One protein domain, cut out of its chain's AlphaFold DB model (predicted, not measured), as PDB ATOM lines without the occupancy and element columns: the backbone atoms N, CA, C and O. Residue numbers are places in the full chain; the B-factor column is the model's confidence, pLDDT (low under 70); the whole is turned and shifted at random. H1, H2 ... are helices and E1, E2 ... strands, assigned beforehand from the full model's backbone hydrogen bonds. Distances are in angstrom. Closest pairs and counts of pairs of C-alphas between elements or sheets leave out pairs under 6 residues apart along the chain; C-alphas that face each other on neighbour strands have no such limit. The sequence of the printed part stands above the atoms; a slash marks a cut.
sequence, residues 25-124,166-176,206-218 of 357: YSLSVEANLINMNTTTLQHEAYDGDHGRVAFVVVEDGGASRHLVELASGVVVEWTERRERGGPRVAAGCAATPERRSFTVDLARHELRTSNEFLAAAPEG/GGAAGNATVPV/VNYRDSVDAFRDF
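Overview. This is residues 25 to 124, 166 to 176 and 206 to 218 of the 357 residues of an uncharacterized protein of Aureococcus anophagefferens (UniProt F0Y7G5). One broad, twisted antiparallel sheet of seven strands makes the body, with E6 at one edge and E7 at the other, and two short helices, H1 and H2, only graze it. The long unnamed stretch of residues 95 to 113 leaves E6 and folds back over the sheet to H1, near E1. The printed part has 124 residues, under half of them in named elements, which follow as E1, E2, E3, E4, E5, E6, H1, E7, H2; the class is mostly strand. Across the sheet the order is E6, E5, E4, E3, E2, E1, E7. The whole is compact, with a radius of gyration of the C-alphas of 15.4 A and spans of 47 by 36 by 30 A.

Along the chain. Find C-alpha 25 at (8.984, -11.113, 32.314); from there E1 runs 24.3 A through residues 25 to 33. E2, residues 38 to 47, is the longest strand and ends 29.1 A on, at C-alpha 47, (5.279, -15.964, 35.214). Next come E3, residues 52 to 59, 23.1 A; E4, residues 62 to 69, 23.7 A; and E5, residues 74 to 80, 19.9 A. E6 is residues 92 to 94, H1 residues 114 to 119, and E7 residues 206 to 209. H2, residues 214 to 217, ends at C-alpha 217, (-1.121, -8.518, 33.972).

Arrangement. Begin with E1 to E6, a meander, each strand the antiparallel neighbour of the one before. In the hairpin of E1 and E2, at 163 degrees, look at N 29 and O 42, 2.9 A apart. E2 and E3, at 165 degrees, have N 43 and O 56 at 2.8 A; E3 and E4, at 167 degrees, have N 57 and O 64 at 2.8 A. E4 and E5 have N 67 and O 76 at 2.9 A, and E5 and E6 have N 92 and O 77 at 3.0 A. At the other edge E7 is antiparallel to E1, at 162 degrees, with N 28 and O 206 at 2.8 A. H1 is on the sheet but only grazes it, with residues 114 to 115; its closest C-alphas to E2 are those of Ser 114 and Glu 44, 7.9 A apart. H2 also only grazes the sheet, with residues 214 to 217; the C-alphas of Asp 217 and Ala 45 of E2 come closest, at 6.2 A. H1 and H2 are apart. In H1 each O i to N i+4 pair is within hydrogen-bond range; H2 is too short for such a pair.

Size, cuts and confidence. The C-alphas of Gly 85 and Gly 124 are the two farthest apart, at 51.6 A. Residues 125 to 165 are not printed, a gap of 31.5 A between C-alphas 124 and 166; residues 177 to 205 are not printed either, with C-alphas 176 and 206 7.1 A apart. The links E5 to E6 and E6 to H1 are long. The model's pLDDT is under 70 at residue 73, residues 81 to 113 and residues 120 to 123; its mean over the printed part is 76.6.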
ATOM      1  N   TYR A  25       8.862 -12.376  33.044       94.38
ATOM      2  CA  TYR A  25       8.984 -11.113  32.314       94.38
ATOM      3  C   TYR A  25       7.617 -10.582  31.875       94.38
ATOM      4  O   TYR A  25       6.636 -11.313  31.778       94.38
ATOM      5  N   SER A  26       7.564  -9.297  31.536       95.25
ATOM      6  CA  SER A  26       6.461  -8.718  30.771       95.25
ATOM      7  C   SER A  26       7.005  -7.834  29.651       95.25
ATOM      8  O   SER A  26       8.003  -7.138  29.823       95.25
ATOM      9  N   LEU A  27       6.392  -7.879  28.471       95.31
ATOM     10  CA  LEU A  27       6.823  -7.113  27.299       95.31
ATOM     11  C   LEU A  27       5.647  -6.812  26.368       95.31
ATOM     12  O   LEU A  27       4.538  -7.310  26.551       95.31
ATOM     13  N   SER A  28       5.870  -5.993  25.351       94.81
ATOM     14  CA  SER A  28       4.941  -5.842  24.231       94.81
ATOM     15  C   SER A  28       5.644  -6.178  22.920       94.81
ATOM     16  O   SER A  28       6.827  -5.877  22.764       94.81
ATOM     17  N   VAL A  29       4.912  -6.765  21.976       94.19
ATOM     18  CA  VAL A  29       5.397  -7.074  20.627       94.19
ATOM     19  C   VAL A  29       4.549  -6.308  19.621       94.19
ATOM     20  O   VAL A  29       3.328  -6.432  19.615       94.19
ATOM     21  N   GLU A  30       5.185  -5.526  18.758       95.00
ATOM     22  CA  GLU A  30       4.552  -5.005  17.547       95.00
ATOM     23  C   GLU A  30       4.928  -5.925  16.381       95.00
ATOM     24  O   GLU A  30       6.087  -5.964  15.956       95.00
ATOM     25  N   ALA A  31       3.962  -6.702  15.890       92.75
ATOM     26  CA  ALA A  31       4.156  -7.659  14.810       92.75
ATOM     27  C   ALA A  31       3.680  -7.061  13.480       92.75
ATOM     28  O   ALA A  31       2.488  -6.893  13.232       92.75
ATOM     29  N   ASN A  32       4.627  -6.749  12.602       94.69
ATOM     30  CA  ASN A  32       4.386  -6.219  11.267       94.69
ATOM     31  C   ASN A  32       4.427  -7.360  10.238       94.69
ATOM     32  O   ASN A  32       5.500  -7.834   9.855       94.69
ATOM     33  N   LEU A  33       3.254  -7.800   9.778       92.38
ATOM     34  CA  LEU A  33       3.065  -8.883   8.812       92.38
ATOM     35  C   LEU A  33       3.076  -8.303   7.388       92.38
ATOM     36  O   LEU A  33       2.034  -8.040   6.783       92.38
ATOM     37  N   ILE A  34       4.271  -8.068   6.841       95.94
ATOM     38  CA  ILE A  34       4.479  -7.268   5.619       95.94
ATOM     39  C   ILE A  34       3.733  -7.845   4.406       95.94
ATOM     40  O   ILE A  34       3.145  -7.101   3.627       95.94
ATOM     41  N   ASN A  35       3.700  -9.172   4.261       91.44
ATOM     42  CA  ASN A  35       2.971  -9.863   3.186       91.44
ATOM     43  C   ASN A  35       1.439  -9.863   3.352       91.44
ATOM     44  O   ASN A  35       0.745 -10.291   2.433       91.44
ATOM     45  N   MET A  36       0.916  -9.430   4.501       90.50
ATOM     46  CA  MET A  36      -0.523  -9.259   4.755       90.50
ATOM     47  C   MET A  36      -0.929  -7.780   4.821       90.50
ATOM     48  O   MET A  36      -2.117  -7.480   4.782       90.50
ATOM     49  N   ASN A  37       0.046  -6.858   4.854       94.69
ATOM     50  CA  ASN A  37      -0.162  -5.424   5.077       94.69
ATOM     51  C   ASN A  37      -0.932  -5.142   6.387       94.69
ATOM     52  O   ASN A  37      -1.805  -4.276   6.443       94.69
ATOM     53  N   THR A  38      -0.592  -5.892   7.439       90.44
ATOM     54  CA  THR A  38      -1.227  -5.834   8.763       90.44
ATOM     55  C   THR A  38      -0.164  -5.620   9.837       90.44
ATOM     56  O   THR A  38       0.910  -6.220   9.775       90.44
ATOM     57  N   THR A  39      -0.484  -4.806  10.841       91.62
ATOM     58  CA  THR A  39       0.298  -4.673  12.075       91.62
ATOM     59  C   THR A  39      -0.594  -5.066  13.242       91.62
ATOM     60  O   THR A  39      -1.705  -4.548  13.351       91.62
ATOM     61  N   THR A  40      -0.116  -5.956  14.107       89.88
ATOM     62  CA  THR A  40      -0.820  -6.372  15.327       89.88
ATOM     63  C   THR A  40       0.005  -5.970  16.548       89.88
ATOM     64  O   THR A  40       1.238  -5.895  16.488       89.88
ATOM     65  N   LEU A  41      -0.670  -5.625  17.645       92.38
ATOM     66  CA  LEU A  41      -0.017  -5.223  18.892       92.38
ATOM     67  C   LEU A  41      -0.337  -6.234  19.983       92.38
ATOM     68  O   LEU A  41      -1.499  -6.447  20.314       92.38
ATOM     69  N   GLN A  42       0.702  -6.798  20.584       92.50
ATOM     70  CA  GLN A  42       0.602  -7.712  21.709       92.50
ATOM     71  C   GLN A  42       1.187  -7.089  22.972       92.50
ATOM     72  O   GLN A  42       2.241  -6.456  22.937       92.50
ATOM     73  N   HIS A  43       0.552  -7.338  24.110       94.31
ATOM     74  CA  HIS A  43       1.212  -7.364  25.409       94.31
ATOM     75  C   HIS A  43       1.252  -8.806  25.914       94.31
ATOM     76  O   HIS A  43       0.280  -9.540  25.756       94.31
ATOM     77  N   GLU A  44       2.371  -9.195  26.505       93.81
ATOM     78  CA  GLU A  44       2.613 -10.519  27.058       93.81
ATOM     79  C   GLU A  44       3.200 -10.381  28.464       93.81
ATOM     80  O   GLU A  44       4.069  -9.536  28.701       93.81
ATOM     81  N   ALA A  45       2.742 -11.228  29.381       95.31
ATOM     82  CA  ALA A  45       3.307 -11.387  30.711       95.31
ATOM     83  C   ALA A  45       3.443 -12.876  31.033       95.31
ATOM     84  O   ALA A  45       2.453 -13.607  31.041       95.31
ATOM     85  N   TYR A  46       4.670 -13.308  31.302       93.88
ATOM     86  CA  TYR A  46       5.043 -14.683  31.611       93.88
ATOM     87  C   TYR A  46       5.530 -14.769  33.055       93.88
ATOM     88  O   TYR A  46       6.378 -13.983  33.477       93.88
ATOM     89  N   ASP A  47       4.981 -15.719  33.805       94.62
ATOM     90  CA  ASP A  47       5.279 -15.964  35.214       94.62
ATOM     91  C   ASP A  47       5.418 -17.480  35.409       94.62
ATOM     92  O   ASP A  47       4.487 -18.175  35.834       94.62
ATOM     93  N   GLY A  48       6.579 -17.995  34.994       89.75
ATOM     94  CA  GLY A  48       6.922 -19.416  35.022       89.75
ATOM     95  C   GLY A  48       6.956 -19.984  36.440       89.75
ATOM     96  O   GLY A  48       6.479 -21.098  36.652       89.75
ATOM     97  N   ASP A  49       7.394 -19.189  37.424       92.25
ATOM     98  CA  ASP A  49       7.404 -19.558  38.849       92.25
ATOM     99  C   ASP A  49       5.997 -19.907  39.371       92.25
ATOM    100  O   ASP A  49       5.840 -20.802  40.208       92.25
ATOM    101  N   HIS A  50       4.960 -19.229  38.866       92.75
ATOM    102  CA  HIS A  50       3.564 -19.521  39.204       92.75
ATOM    103  C   HIS A  50       2.843 -20.387  38.166       92.75
ATOM    104  O   HIS A  50       1.705 -20.778  38.430       92.75
ATOM    105  N   GLY A  51       3.490 -20.712  37.043       88.25
ATOM    106  CA  GLY A  51       2.950 -21.556  35.980       88.25
ATOM    107  C   GLY A  51       1.881 -20.879  35.122       88.25
ATOM    108  O   GLY A  51       0.959 -21.560  34.684       88.25
ATOM    109  N   ARG A  52       1.966 -19.564  34.875       89.38
ATOM    110  CA  ARG A  52       0.905 -18.808  34.179       89.38
ATOM    111  C   ARG A  52       1.420 -17.828  33.129       89.38
ATOM    112  O   ARG A  52       2.524 -17.294  33.238       89.38
ATOM    113  N   VAL A  53       0.579 -17.546  32.136       90.88
ATOM    114  CA  VAL A  53       0.853 -16.557  31.084       90.88
ATOM    115  C   VAL A  53      -0.395 -15.752  30.757       90.88
ATOM    116  O   VAL A  53      -1.500 -16.290  30.759       90.88
ATOM    117  N   ALA A  54      -0.227 -14.468  30.458       91.69
ATOM    118  CA  ALA A  54      -1.289 -13.605  29.975       91.69
ATOM    119  C   ALA A  54      -0.888 -12.903  28.680       91.69
ATOM    120  O   ALA A  54       0.244 -12.441  28.528       91.69
ATOM    121  N   PHE A  55      -1.858 -12.777  27.778       90.25
ATOM    122  CA  PHE A  55      -1.718 -12.099  26.497       90.25
ATOM    123  C   PHE A  55      -2.855 -11.103  26.310       90.25
ATOM    124  O   PHE A  55      -4.012 -11.398  26.614       90.25
ATOM    125  N   VAL A  56      -2.534  -9.938  25.758       90.94
ATOM    126  CA  VAL A  56      -3.505  -8.969  25.242       90.94
ATOM    127  C   VAL A  56      -3.147  -8.715  23.789       90.94
ATOM    128  O   VAL A  56      -2.101  -8.132  23.518       90.94
ATOM    129  N   VAL A  57      -4.002  -9.148  22.868       89.44
ATOM    130  CA  VAL A  57      -3.821  -9.002  21.420       89.44
ATOM    131  C   VAL A  57      -4.770  -7.919  20.924       89.44
ATOM    132  O   VAL A  57      -5.976  -8.004  21.144       89.44
ATOM    133  N   VAL A  58      -4.242  -6.884  20.279       88.75
ATOM    134  CA  VAL A  58      -5.002  -5.740  19.760       88.75
ATOM    135  C   VAL A  58      -4.936  -5.746  18.237       88.75
ATOM    136  O   VAL A  58      -3.879  -5.516  17.644       88.75
ATOM    137  N   GLU A  59      -6.089  -5.994  17.621       82.38
ATOM    138  CA  GLU A  59      -6.282  -6.186  16.179       82.38
ATOM    139  C   GLU A  59      -7.603  -5.532  15.747       82.38
ATOM    140  O   GLU A  59      -8.586  -5.550  16.487       82.38
ATOM    141  N   ASP A  60      -7.618  -4.899  14.568       82.12
ATOM    142  CA  ASP A  60      -8.797  -4.279  13.933       82.12
ATOM    143  C   ASP A  60      -9.671  -3.377  14.842       82.12
ATOM    144  O   ASP A  60     -10.870  -3.191  14.633       82.12
ATOM    145  N   GLY A  61      -9.054  -2.762  15.857       80.94
ATOM    146  CA  GLY A  61      -9.715  -1.868  16.817       80.94
ATOM    147  C   GLY A  61     -10.431  -2.568  17.981       80.94
ATOM    148  O   GLY A  61     -11.041  -1.881  18.805       80.94
ATOM    149  N   GLY A  62     -10.348  -3.897  18.075       84.38
ATOM    150  CA  GLY A  62     -10.708  -4.679  19.258       84.38
ATOM    151  C   GLY A  62      -9.476  -5.111  20.056       84.38
ATOM    152  O   GLY A  62      -8.344  -4.998  19.587       84.38
ATOM    153  N   ALA A  63      -9.701  -5.625  21.266       87.19
ATOM    154  CA  ALA A  63      -8.684  -6.348  22.021       87.19
ATOM    155  C   ALA A  63      -9.222  -7.721  22.440       87.19
ATOM    156  O   ALA A  63     -10.332  -7.815  22.965       87.19
ATOM    157  N   SER A  64      -8.440  -8.772  22.217       84.94
ATOM    158  CA  SER A  64      -8.626 -10.086  22.825       84.94
ATOM    159  C   SER A  64      -7.670 -10.234  23.999       84.94
ATOM    160  O   SER A  64      -6.552  -9.714  23.967       84.94
ATOM    161  N   ARG A  65      -8.097 -10.936  25.043       87.75
ATOM    162  CA  ARG A  65      -7.277 -11.262  26.202       87.75
ATOM    163  C   ARG A  65      -7.361 -12.741  26.504       87.75
ATOM    164  O   ARG A  65      -8.428 -13.343  26.419       87.75
ATOM    165  N   HIS A  66      -6.222 -13.295  26.882       85.88
ATOM    166  CA  HIS A  66      -6.066 -14.704  27.196       85.88
ATOM    167  C   HIS A  66      -5.265 -14.815  28.489       85.88
ATOM    168  O   HIS A  66      -4.199 -14.212  28.599       85.88
ATOM    169  N   LEU A  67      -5.770 -15.580  29.449       87.69
ATOM    170  CA  LEU A  67      -5.049 -16.014  30.641       87.69
ATOM    171  C   LEU A  67      -4.907 -17.535  30.562       87.69
ATOM    172  O   LEU A  67      -5.904 -18.234  30.390       87.69
ATOM    173  N   VAL A  68      -3.683 -18.038  30.674       84.69
ATOM    174  CA  VAL A  68      -3.344 -19.457  30.541       84.69
ATOM    175  C   VAL A  68      -2.680 -19.934  31.824       84.69
ATOM    176  O   VAL A  68      -1.649 -19.393  32.222       84.69
ATOM    177  N   GLU A  69      -3.236 -20.972  32.444       80.94
ATOM    178  CA  GLU A  69      -2.578 -21.735  33.509       80.94
ATOM    179  C   GLU A  69      -1.868 -22.936  32.866       80.94
ATOM    180  O   GLU A  69      -2.501 -23.885  32.399       80.94
ATOM    181  N   LEU A  70      -0.538 -22.893  32.811       80.19
ATOM    182  CA  LEU A  70       0.306 -23.865  32.109       80.19
ATOM    183  C   LEU A  70       0.211 -25.271  32.708       80.19
ATOM    184  O   LEU A  70       0.296 -26.251  31.971       80.19
ATOM    185  N   ALA A  71       0.030 -25.374  34.030       76.50
ATOM    186  CA  ALA A  71      -0.005 -26.654  34.736       76.50
ATOM    187  C   ALA A  71      -1.284 -27.463  34.454       76.50
ATOM    188  O   ALA A  71      -1.220 -28.685  34.338       76.50
ATOM    189  N   SER A  72      -2.438 -26.797  34.339       73.38
ATOM    190  CA  SER A  72      -3.720 -27.445  34.032       73.38
ATOM    191  C   SER A  72      -4.102 -27.382  32.555       73.38
ATOM    192  O   SER A  72      -4.977 -28.137  32.134       73.38
ATOM    193  N   GLY A  73      -3.467 -26.505  31.772       69.69
ATOM    194  CA  GLY A  73      -3.812 -26.232  30.376       69.69
ATOM    195  C   GLY A  73      -5.062 -25.364  30.202       69.69
ATOM    196  O   GLY A  73      -5.506 -25.175  29.071       69.69
ATOM    197  N   VAL A  74      -5.629 -24.843  31.296       74.00
ATOM    198  CA  VAL A  74      -6.842 -24.017  31.272       74.00
ATOM    199  C   VAL A  74      -6.542 -22.670  30.622       74.00
ATOM    200  O   VAL A  74      -5.656 -21.938  31.065       74.00
ATOM    201  N   VAL A  75      -7.334 -22.330  29.606       78.00
ATOM    202  CA  VAL A  75      -7.342 -21.010  28.970       78.00
ATOM    203  C   VAL A  75      -8.646 -20.298  29.312       78.00
ATOM    204  O   VAL A  75      -9.720 -20.837  29.051       78.00
ATOM    205  N   VAL A  76      -8.542 -19.083  29.853       80.31
ATOM    206  CA  VAL A  76      -9.643 -18.124  29.998       80.31
ATOM    207  C   VAL A  76      -9.466 -17.045  28.934       80.31
ATOM    208  O   VAL A  76      -8.540 -16.236  29.006       80.31
ATOM    209  N   GLU A  77     -10.341 -17.038  27.932       81.12
ATOM    210  CA  GLU A  77     -10.378 -16.035  26.861       81.12
ATOM    211  C   GLU A  77     -11.513 -15.034  27.099       81.12
ATOM    212  O   GLU A  77     -12.624 -15.441  27.438       81.12
ATOM    213  N   TRP A  78     -11.267 -13.740  26.876       81.81
ATOM    214  CA  TRP A  78     -12.322 -12.731  26.766       81.81
ATOM    215  C   TRP A  78     -11.965 -11.625  25.773       81.81
ATOM    216  O   TRP A  78     -10.806 -11.250  25.623       81.81
ATOM    217  N   THR A  79     -12.972 -11.054  25.109       80.88
ATOM    218  CA  THR A  79     -12.773  -9.948  24.156       80.88
ATOM    219  C   THR A  79     -13.347  -8.636  24.685       80.88
ATOM    220  O   THR A  79     -14.484  -8.564  25.137       80.88
ATOM    221  N   GLU A  80     -12.576  -7.556  24.598       77.19
ATOM    222  CA  GLU A  80     -13.035  -6.194  24.868       77.19
ATOM    223  C   GLU A  80     -13.548  -5.561  23.568       77.19
ATOM    224  O   GLU A  80     -12.872  -4.756  22.917       77.19
ATOM    225  N   ARG A  81     -14.773  -5.916  23.162       69.31
ATOM    226  CA  ARG A  81     -15.449  -5.216  22.061       69.31
ATOM    227  C   ARG A  81     -16.114  -3.933  22.549       69.31
ATOM    228  O   ARG A  81     -16.959  -3.954  23.440       69.31
ATOM    229  N   ARG A  82     -15.799  -2.812  21.893       62.62
ATOM    230  CA  ARG A  82     -16.517  -1.533  22.045       62.62
ATOM    231  C   ARG A  82     -17.830  -1.542  21.259       62.62
ATOM    232  O   ARG A  82     -17.995  -0.804  20.289       62.62
ATOM    233  N   GLU A  83     -18.771  -2.382  21.674       64.06
ATOM    234  CA  GLU A  83     -20.148  -2.299  21.183       64.06
ATOM    235  C   GLU A  83     -20.881  -1.114  21.839       64.06
ATOM    236  O   GLU A  83     -20.468  -0.590  22.876       64.06
ATOM    237  N   ARG A  84     -21.999  -0.665  21.247       57.41
ATOM    238  CA  ARG A  84     -22.761   0.512  21.723       57.41
ATOM    239  C   ARG A  84     -23.386   0.358  23.126       57.41
ATOM    240  O   ARG A  84     -24.031   1.295  23.584       57.41
ATOM    241  N   GLY A  85     -23.213  -0.792  23.780       57.81
ATOM    242  CA  GLY A  85     -23.687  -1.086  25.136       57.81
ATOM    243  C   GLY A  85     -22.591  -1.181  26.207       57.81
ATOM    244  O   GLY A  85     -22.921  -1.515  27.337       57.81
ATOM    245  N   GLY A  86     -21.322  -0.905  25.878       56.75
ATOM    246  CA  GLY A  86     -20.185  -1.101  26.790       56.75
ATOM    247  C   GLY A  86     -19.381  -2.376  26.490       56.75
ATOM    248  O   GLY A  86     -19.679  -3.063  25.508       56.75
ATOM    249  N   PRO A  87     -18.334  -2.673  27.283       54.97
ATOM    250  CA  PRO A  87     -17.556  -3.898  27.128       54.97
ATOM    251  C   PRO A  87     -18.426  -5.119  27.448       54.97
ATOM    252  O   PRO A  87     -19.116  -5.152  28.462       54.97
ATOM    253  N   ARG A  88     -18.381  -6.138  26.590       55.31
ATOM    254  CA  ARG A  88     -19.000  -7.443  26.849       55.31
ATOM    255  C   ARG A  88     -17.915  -8.490  27.013       55.31
ATOM    256  O   ARG A  88     -17.289  -8.863  26.028       55.31
ATOM    257  N   VAL A  89     -17.727  -8.983  28.233       56.44
ATOM    258  CA  VAL A  89     -16.871 -10.145  28.478       56.44
ATOM    259  C   VAL A  89     -17.650 -11.404  28.098       56.44
ATOM    260  O   VAL A  89     -18.467 -11.890  28.870       56.44
ATOM    261  N   ALA A  90     -17.389 -11.939  26.908       55.72
ATOM    262  CA  ALA A  90     -17.678 -13.340  26.620       55.72
ATOM    263  C   ALA A  90     -16.491 -14.164  27.135       55.72
ATOM    264  O   ALA A  90     -15.428 -14.124  26.518       55.72
ATOM    265  N   ALA A  91     -16.653 -14.827  28.283       58.16
ATOM    266  CA  ALA A  91     -15.615 -15.661  28.877       58.16
ATOM    267  C   ALA A  91     -15.716 -17.093  28.337       58.16
ATOM    268  O   ALA A  91     -16.704 -17.778  28.577       58.16
ATOM    269  N   GLY A  92     -14.697 -17.540  27.607       59.19
ATOM    270  CA  GLY A  92     -14.576 -18.926  27.163       59.19
ATOM    271  C   GLY A  92     -13.552 -19.677  28.005       59.19
ATOM    272  O   GLY A  92     -12.411 -19.227  28.106       59.19
ATOM    273  N   CYS A  93     -13.942 -20.828  28.551       58.88
ATOM    274  CA  CYS A  93     -13.016 -21.801  29.126       58.88
ATOM    275  C   CYS A  93     -12.871 -22.989  28.172       58.88
ATOM    276  O   CYS A  93     -13.867 -23.599  27.783       58.88
ATOM    277  N   ALA A  94     -11.637 -23.332  27.806       59.66
ATOM    278  CA  ALA A  94     -11.338 -24.523  27.015       59.66
ATOM    279  C   ALA A  94     -10.345 -25.415  27.768       59.66
ATOM    280  O   ALA A  94      -9.252 -24.973  28.119       59.66
ATOM    281  N   ALA A  95     -10.719 -26.680  27.983       51.25
ATOM    282  CA  ALA A  95      -9.851 -27.694  28.592       51.25
ATOM    283  C   ALA A  95      -8.779 -28.241  27.626       51.25
ATOM    284  O   ALA A  95      -7.908 -29.005  28.035       51.25
ATOM    285  N   THR A  96      -8.831 -27.868  26.340       49.09
ATOM    286  CA  THR A  96      -7.826 -28.234  25.337       49.09
ATOM    287  C   THR A  96      -7.268 -26.988  24.633       49.09
ATOM    288  O   THR A  96      -8.006 -26.289  23.935       49.09
ATOM    289  N   PRO A  97      -5.950 -26.715  24.719       47.62
ATOM    290  CA  PRO A  97      -5.303 -25.598  24.020       47.62
ATOM    291  C   PRO A  97      -5.089 -25.875  22.516       47.62
ATOM    292  O   PRO A  97      -4.197 -25.311  21.891       47.62
ATOM    293  N   GLU A  98      -5.869 -26.774  21.910       45.34
ATOM    294  CA  GLU A  98      -5.626 -27.305  20.559       45.34
ATOM    295  C   GLU A  98      -5.946 -26.327  19.414       45.34
ATOM    296  O   GLU A  98      -5.733 -26.687  18.253       45.34
ATOM    297  N   ARG A  99      -6.519 -25.140  19.683       42.59
ATOM    298  CA  ARG A  99      -7.107 -24.312  18.609       42.59
ATOM    299  C   ARG A  99      -7.024 -22.788  18.681       42.59
ATOM    300  O   ARG A  99      -7.393 -22.194  17.664       42.59
ATOM    301  N   ARG A 100      -6.674 -22.131  19.795       44.38
ATOM    302  CA  ARG A 100      -6.790 -20.656  19.881       44.38
ATOM    303  C   ARG A 100      -5.635 -19.956  20.585       44.38
ATOM    304  O   ARG A 100      -5.217 -20.370  21.657       44.38
ATOM    305  N   SER A 101      -5.222 -18.861  19.939       37.72
ATOM    306  CA  SER A 101      -4.204 -17.879  20.325       37.72
ATOM    307  C   SER A 101      -2.825 -18.481  20.583       37.72
ATOM    308  O   SER A 101      -2.534 -18.959  21.674       37.72
ATOM    309  N   PHE A 102      -1.978 -18.423  19.549       40.19
ATOM    310  CA  PHE A 102      -0.695 -19.119  19.430       40.19
ATOM    311  C   PHE A 102      -0.836 -20.645  19.219       40.19
ATOM    312  O   PHE A 102      -0.332 -21.461  19.986       40.19
ATOM    313  N   THR A 103      -1.521 -21.036  18.131       32.31
ATOM    314  CA  THR A 103      -1.743 -22.423  17.672       32.31
ATOM    315  C   THR A 103      -1.375 -22.679  16.207       32.31
ATOM    316  O   THR A 103      -2.220 -22.632  15.312       32.31
ATOM    317  N   VAL A 104      -0.150 -23.097  15.913       36.94
ATOM    318  CA  VAL A 104       0.200 -23.423  14.524       36.94
ATOM    319  C   VAL A 104       1.450 -24.294  14.576       36.94
ATOM    320  O   VAL A 104       2.501 -23.895  15.070       36.94
ATOM    321  N   ASP A 105       1.273 -25.561  14.205       35.94
ATOM    322  CA  ASP A 105       2.220 -26.656  14.444       35.94
ATOM    323  C   ASP A 105       3.538 -26.471  13.669       35.94
ATOM    324  O   ASP A 105       3.698 -25.490  12.954       35.94
ATOM    325  N   LEU A 106       4.512 -27.384  13.753       36.03
ATOM    326  CA  LEU A 106       5.828 -27.168  13.116       36.03
ATOM    327  C   LEU A 106       5.828 -27.239  11.565       36.03
ATOM    328  O   LEU A 106       6.870 -27.058  10.928       36.03
ATOM    329  N   ALA A 107       4.656 -27.385  10.936       37.72
ATOM    330  CA  ALA A 107       4.410 -26.997   9.546       37.72
ATOM    331  C   ALA A 107       4.188 -25.476   9.342       37.72
ATOM    332  O   ALA A 107       3.965 -25.025   8.219       37.72
ATOM    333  N   ARG A 108       4.192 -24.682  10.423       33.88
ATOM    334  CA  ARG A 108       3.615 -23.327  10.468       33.88
ATOM    335  C   ARG A 108       4.290 -22.387  11.503       33.88
ATOM    336  O   ARG A 108       4.657 -21.283  11.125       33.88
ATOM    337  N   HIS A 109       4.541 -22.872  12.729       35.00
ATOM    338  CA  HIS A 109       5.149 -22.236  13.924       35.00
ATOM    339  C   HIS A 109       4.386 -21.068  14.620       35.00
ATOM    340  O   HIS A 109       4.620 -19.903  14.307       35.00
ATOM    341  N   GLU A 110       3.573 -21.362  15.653       45.50
ATOM    342  CA  GLU A 110       3.086 -20.397  16.667       45.50
ATOM    343  C   GLU A 110       3.571 -20.865  18.040       45.50
ATOM    344  O   GLU A 110       3.271 -21.966  18.503       45.50
ATOM    345  N   LEU A 111       4.378 -20.009  18.646       50.06
ATOM    346  CA  LEU A 111       5.082 -20.263  19.888       50.06
ATOM    347  C   LEU A 111       4.287 -19.525  20.956       50.06
ATOM    348  O   LEU A 111       3.993 -18.344  20.770       50.06
ATOM    349  N   ARG A 112       3.865 -20.225  22.013       57.38
ATOM    350  CA  ARG A 112       2.860 -19.710  22.956       57.38
ATOM    351  C   ARG A 112       3.329 -18.439  23.632       57.38
ATOM    352  O   ARG A 112       2.508 -17.628  24.018       57.38
ATOM    353  N   THR A 113       4.640 -18.283  23.778       66.12
ATOM    354  CA  THR A 113       5.275 -17.164  24.463       66.12
ATOM    355  C   THR A 113       6.441 -16.618  23.650       66.12
ATOM    356  O   THR A 113       7.034 -17.328  22.832       66.12
ATOM    357  N   SER A 114       6.845 -15.377  23.917       79.31
ATOM    358  CA  SER A 114       8.117 -14.828  23.438       79.31
ATOM    359  C   SER A 114       9.306 -15.667  23.920       79.31
ATOM    360  O   SER A 114      10.299 -15.783  23.206       79.31
ATOM    361  N   ASN A 115       9.199 -16.300  25.095       76.25
ATOM    362  CA  ASN A 115      10.197 -17.252  25.575       76.25
ATOM    363  C   ASN A 115      10.248 -18.483  24.674       76.25
ATOM    364  O   ASN A 115      11.313 -18.784  24.169       76.25
ATOM    365  N   GLU A 116       9.125 -19.137  24.366       74.06
ATOM    366  CA  GLU A 116       9.097 -20.237  23.392       74.06
ATOM    367  C   GLU A 116       9.615 -19.783  22.018       74.06
ATOM    368  O   GLU A 116      10.401 -20.498  21.404       74.06
ATOM    369  N   PHE A 117       9.256 -18.581  21.555       76.19
ATOM    370  CA  PHE A 117       9.698 -18.036  20.264       76.19
ATOM    371  C   PHE A 117      11.226 -17.917  20.149       76.19
ATOM    372  O   PHE A 117      11.797 -18.159  19.080       76.19
ATOM    373  N   LEU A 118      11.888 -17.558  21.249       76.56
ATOM    374  CA  LEU A 118      13.341 -17.411  21.328       76.56
ATOM    375  C   LEU A 118      14.023 -18.733  21.732       76.56
ATOM    376  O   LEU A 118      15.026 -19.108  21.141       76.56
ATOM    377  N   ALA A 119      13.452 -19.491  22.666       70.69
ATOM    378  CA  ALA A 119      13.972 -20.762  23.177       70.69
ATOM    379  C   ALA A 119      13.765 -21.947  22.221       70.69
ATOM    380  O   ALA A 119      14.461 -22.950  22.342       70.69
ATOM    381  N   ALA A 120      12.882 -21.836  21.220       62.38
ATOM    382  CA  ALA A 120      12.811 -22.782  20.106       62.38
ATOM    383  C   ALA A 120      14.066 -22.753  19.214       62.38
ATOM    384  O   ALA A 120      14.187 -23.604  18.327       62.38
ATOM    385  N   ALA A 121      14.995 -21.818  19.454       60.06
ATOM    386  CA  ALA A 121      16.307 -21.686  18.827       60.06
ATOM    387  C   ALA A 121      17.493 -22.101  19.744       60.06
ATOM    388  O   ALA A 121      18.357 -21.268  20.015       60.06
ATOM    389  N   PRO A 122      17.571 -23.361  20.237       55.34
ATOM    390  CA  PRO A 122      18.735 -23.847  20.984       55.34
ATOM    391  C   PRO A 122      19.780 -24.533  20.083       55.34
ATOM    392  O   PRO A 122      20.870 -24.860  20.547       55.34
ATOM    393  N   GLU A 123      19.430 -24.817  18.822       66.38
ATOM    394  CA  GLU A 123      20.285 -25.492  17.847       66.38
ATOM    395  C   GLU A 123      20.106 -24.896  16.437       66.38
ATOM    396  O   GLU A 123      18.997 -24.873  15.877       66.38
ATOM    397  N   GLY A 124      21.236 -24.501  15.834       82.88
ATOM    398  CA  GLY A 124      21.347 -23.999  14.456       82.88
ATOM    399  C   GLY A 124      21.667 -22.503  14.319       82.88
ATOM    400  O   GLY A 124      21.757 -21.994  13.199       82.88
ATOM    401  N   GLY A 166      14.685   0.458  31.033       84.00
ATOM    402  CA  GLY A 166      14.177   1.014  32.298       84.00
ATOM    403  C   GLY A 166      13.349   0.062  33.175       84.00
ATOM    404  O   GLY A 166      12.927   0.471  34.251       84.00
ATOM    405  N   GLY A 167      13.100  -1.170  32.719       79.00
ATOM    406  CA  GLY A 167      12.435  -2.236  33.470       79.00
ATOM    407  C   GLY A 167      13.235  -3.539  33.583       79.00
ATOM    408  O   GLY A 167      12.674  -4.510  34.068       79.00
ATOM    409  N   ALA A 168      14.491  -3.595  33.128       80.75
ATOM    410  CA  ALA A 168      15.339  -4.786  33.237       80.75
ATOM    411  C   ALA A 168      16.419  -4.594  34.315       80.75
ATOM    412  O   ALA A 168      17.068  -3.545  34.358       80.75
ATOM    413  N   ALA A 169      16.661  -5.597  35.158       75.44
ATOM    414  CA  ALA A 169      17.733  -5.560  36.139       75.44
ATOM    415  C   ALA A 169      19.114  -5.671  35.475       75.44
ATOM    416  O   ALA A 169      19.457  -6.646  34.803       75.44
ATOM    417  N   GLY A 170      19.957  -4.671  35.741       75.50
ATOM    418  CA  GLY A 170      21.373  -4.686  35.383       75.50
ATOM    419  C   GLY A 170      21.636  -4.729  33.875       75.50
ATOM    420  O   GLY A 170      21.021  -4.003  33.099       75.50
ATOM    421  N   ASN A 171      22.593  -5.569  33.477       73.50
ATOM    422  CA  ASN A 171      23.069  -5.706  32.096       73.50
ATOM    423  C   ASN A 171      22.371  -6.869  31.358       73.50
ATOM    424  O   ASN A 171      23.017  -7.585  30.589       73.50
ATOM    425  N   ALA A 172      21.089  -7.120  31.642       83.50
ATOM    426  CA  ALA A 172      20.331  -8.183  30.987       83.50
ATOM    427  C   ALA A 172      20.278  -7.968  29.463       83.50
ATOM    428  O   ALA A 172      20.080  -6.853  28.982       83.50
ATOM    429  N   THR A 173      20.453  -9.048  28.701       91.00
ATOM    430  CA  THR A 173      20.366  -9.023  27.236       91.00
ATOM    431  C   THR A 173      18.898  -9.142  26.829       91.00
ATOM    432  O   THR A 173      18.300 -10.204  26.960       91.00
ATOM    433  N   VAL A 174      18.301  -8.036  26.385       93.69
ATOM    434  CA  VAL A 174      16.859  -7.908  26.119       93.69
ATOM    435  C   VAL A 174      16.577  -8.128  24.626       93.69
ATOM    436  O   VAL A 174      17.331  -7.602  23.801       93.69
ATOM    437  N   PRO A 175      15.519  -8.865  24.230       95.12
ATOM    438  CA  PRO A 175      15.125  -8.964  22.826       95.12
ATOM    439  C   PRO A 175      14.711  -7.585  22.304       95.12
ATOM    440  O   PRO A 175      13.960  -6.861  22.954       95.12
ATOM    441  N   VAL A 176      15.199  -7.207  21.123       96.38
ATOM    442  CA  VAL A 176      14.897  -5.907  20.500       96.38
ATOM    443  C   VAL A 176      14.064  -6.094  19.242       96.38
ATOM    444  O   VAL A 176      13.079  -5.377  19.063       96.38
ATOM    445  N   VAL A 206       9.140  -4.279  22.789       94.81
ATOM    446  CA  VAL A 206       9.128  -3.005  23.534       94.81
ATOM    447  C   VAL A 206       8.607  -3.194  24.953       94.81
ATOM    448  O   VAL A 206       8.081  -4.246  25.298       94.81
ATOM    449  N   ASN A 207       8.748  -2.162  25.790       94.12
ATOM    450  CA  ASN A 207       8.237  -2.129  27.167       94.12
ATOM    451  C   ASN A 207       8.703  -3.292  28.065       94.12
ATOM    452  O   ASN A 207       8.058  -3.552  29.079       94.12
ATOM    453  N   TYR A 208       9.809  -3.956  27.708       94.44
ATOM    454  CA  TYR A 208      10.335  -5.120  28.416       94.44
ATOM    455  C   TYR A 208      10.609  -4.829  29.895       94.44
ATOM    456  O   TYR A 208      11.200  -3.800  30.251       94.44
ATOM    457  N   ARG A 209      10.222  -5.788  30.733       94.38
ATOM    458  CA  ARG A 209      10.511  -5.875  32.159       94.38
ATOM    459  C   ARG A 209      10.850  -7.311  32.510       94.38
ATOM    460  O   ARG A 209      10.197  -8.221  32.018       94.38
ATOM    461  N   ASP A 210      11.788  -7.513  33.417       93.00
ATOM    462  CA  ASP A 210      12.136  -8.820  34.004       93.00
ATOM    463  C   ASP A 210      11.209  -9.229  35.166       93.00
ATOM    464  O   ASP A 210      11.580  -9.957  36.082       93.00
ATOM    465  N   SER A 211      10.002  -8.671  35.170       94.06
ATOM    466  CA  SER A 211       9.036  -8.782  36.248       94.06
ATOM    467  C   SER A 211       7.618  -8.609  35.712       94.06
ATOM    468  O   SER A 211       7.376  -7.934  34.703       94.06
ATOM    469  N   VAL A 212       6.673  -9.218  36.420       95.44
ATOM    470  CA  VAL A 212       5.230  -9.137  36.177       95.44
ATOM    471  C   VAL A 212       4.547  -8.377  37.310       95.44
ATOM    472  O   VAL A 212       4.994  -8.381  38.456       95.44
ATOM    473  N   ASP A 213       3.440  -7.719  36.996       94.44
ATOM    474  CA  ASP A 213       2.574  -7.042  37.955       94.44
ATOM    475  C   ASP A 213       1.277  -7.836  38.062       94.44
ATOM    476  O   ASP A 213       0.388  -7.708  37.220       94.44
ATOM    477  N   ALA A 214       1.165  -8.680  39.089       90.31
ATOM    478  CA  ALA A 214       0.070  -9.643  39.186       90.31
ATOM    479  C   ALA A 214      -1.332  -9.005  39.143       90.31
ATOM    480  O   ALA A 214      -2.261  -9.614  38.617       90.31
ATOM    481  N   PHE A 215      -1.479  -7.767  39.629       87.75
ATOM    482  CA  PHE A 215      -2.749  -7.034  39.623       87.75
ATOM    483  C   PHE A 215      -3.065  -6.343  38.290       87.75
ATOM    484  O   PHE A 215      -4.206  -5.936  38.080       87.75
ATOM    485  N   ARG A 216      -2.078  -6.169  37.406       91.00
ATOM    486  CA  ARG A 216      -2.260  -5.566  36.079       91.00
ATOM    487  C   ARG A 216      -2.314  -6.616  34.976       91.00
ATOM    488  O   ARG A 216      -3.126  -6.493  34.063       91.00
ATOM    489  N   ASP A 217      -1.437  -7.608  35.067       93.12
ATOM    490  CA  ASP A 217      -1.121  -8.518  33.972       93.12
ATOM    491  C   ASP A 217      -1.983  -9.791  34.015       93.12
ATOM    492  O   ASP A 217      -2.400 -10.274  32.968       93.12
ATOM    493  N   PHE A 218      -2.322 -10.286  35.213       92.19
ATOM    494  CA  PHE A 218      -3.115 -11.514  35.412       92.19
ATOM    495  C   PHE A 218      -4.502 -11.270  36.034       92.19
ATOM    496  O   PHE A 218      -5.197 -12.222  36.391       92.19
TER     497      PHE A 218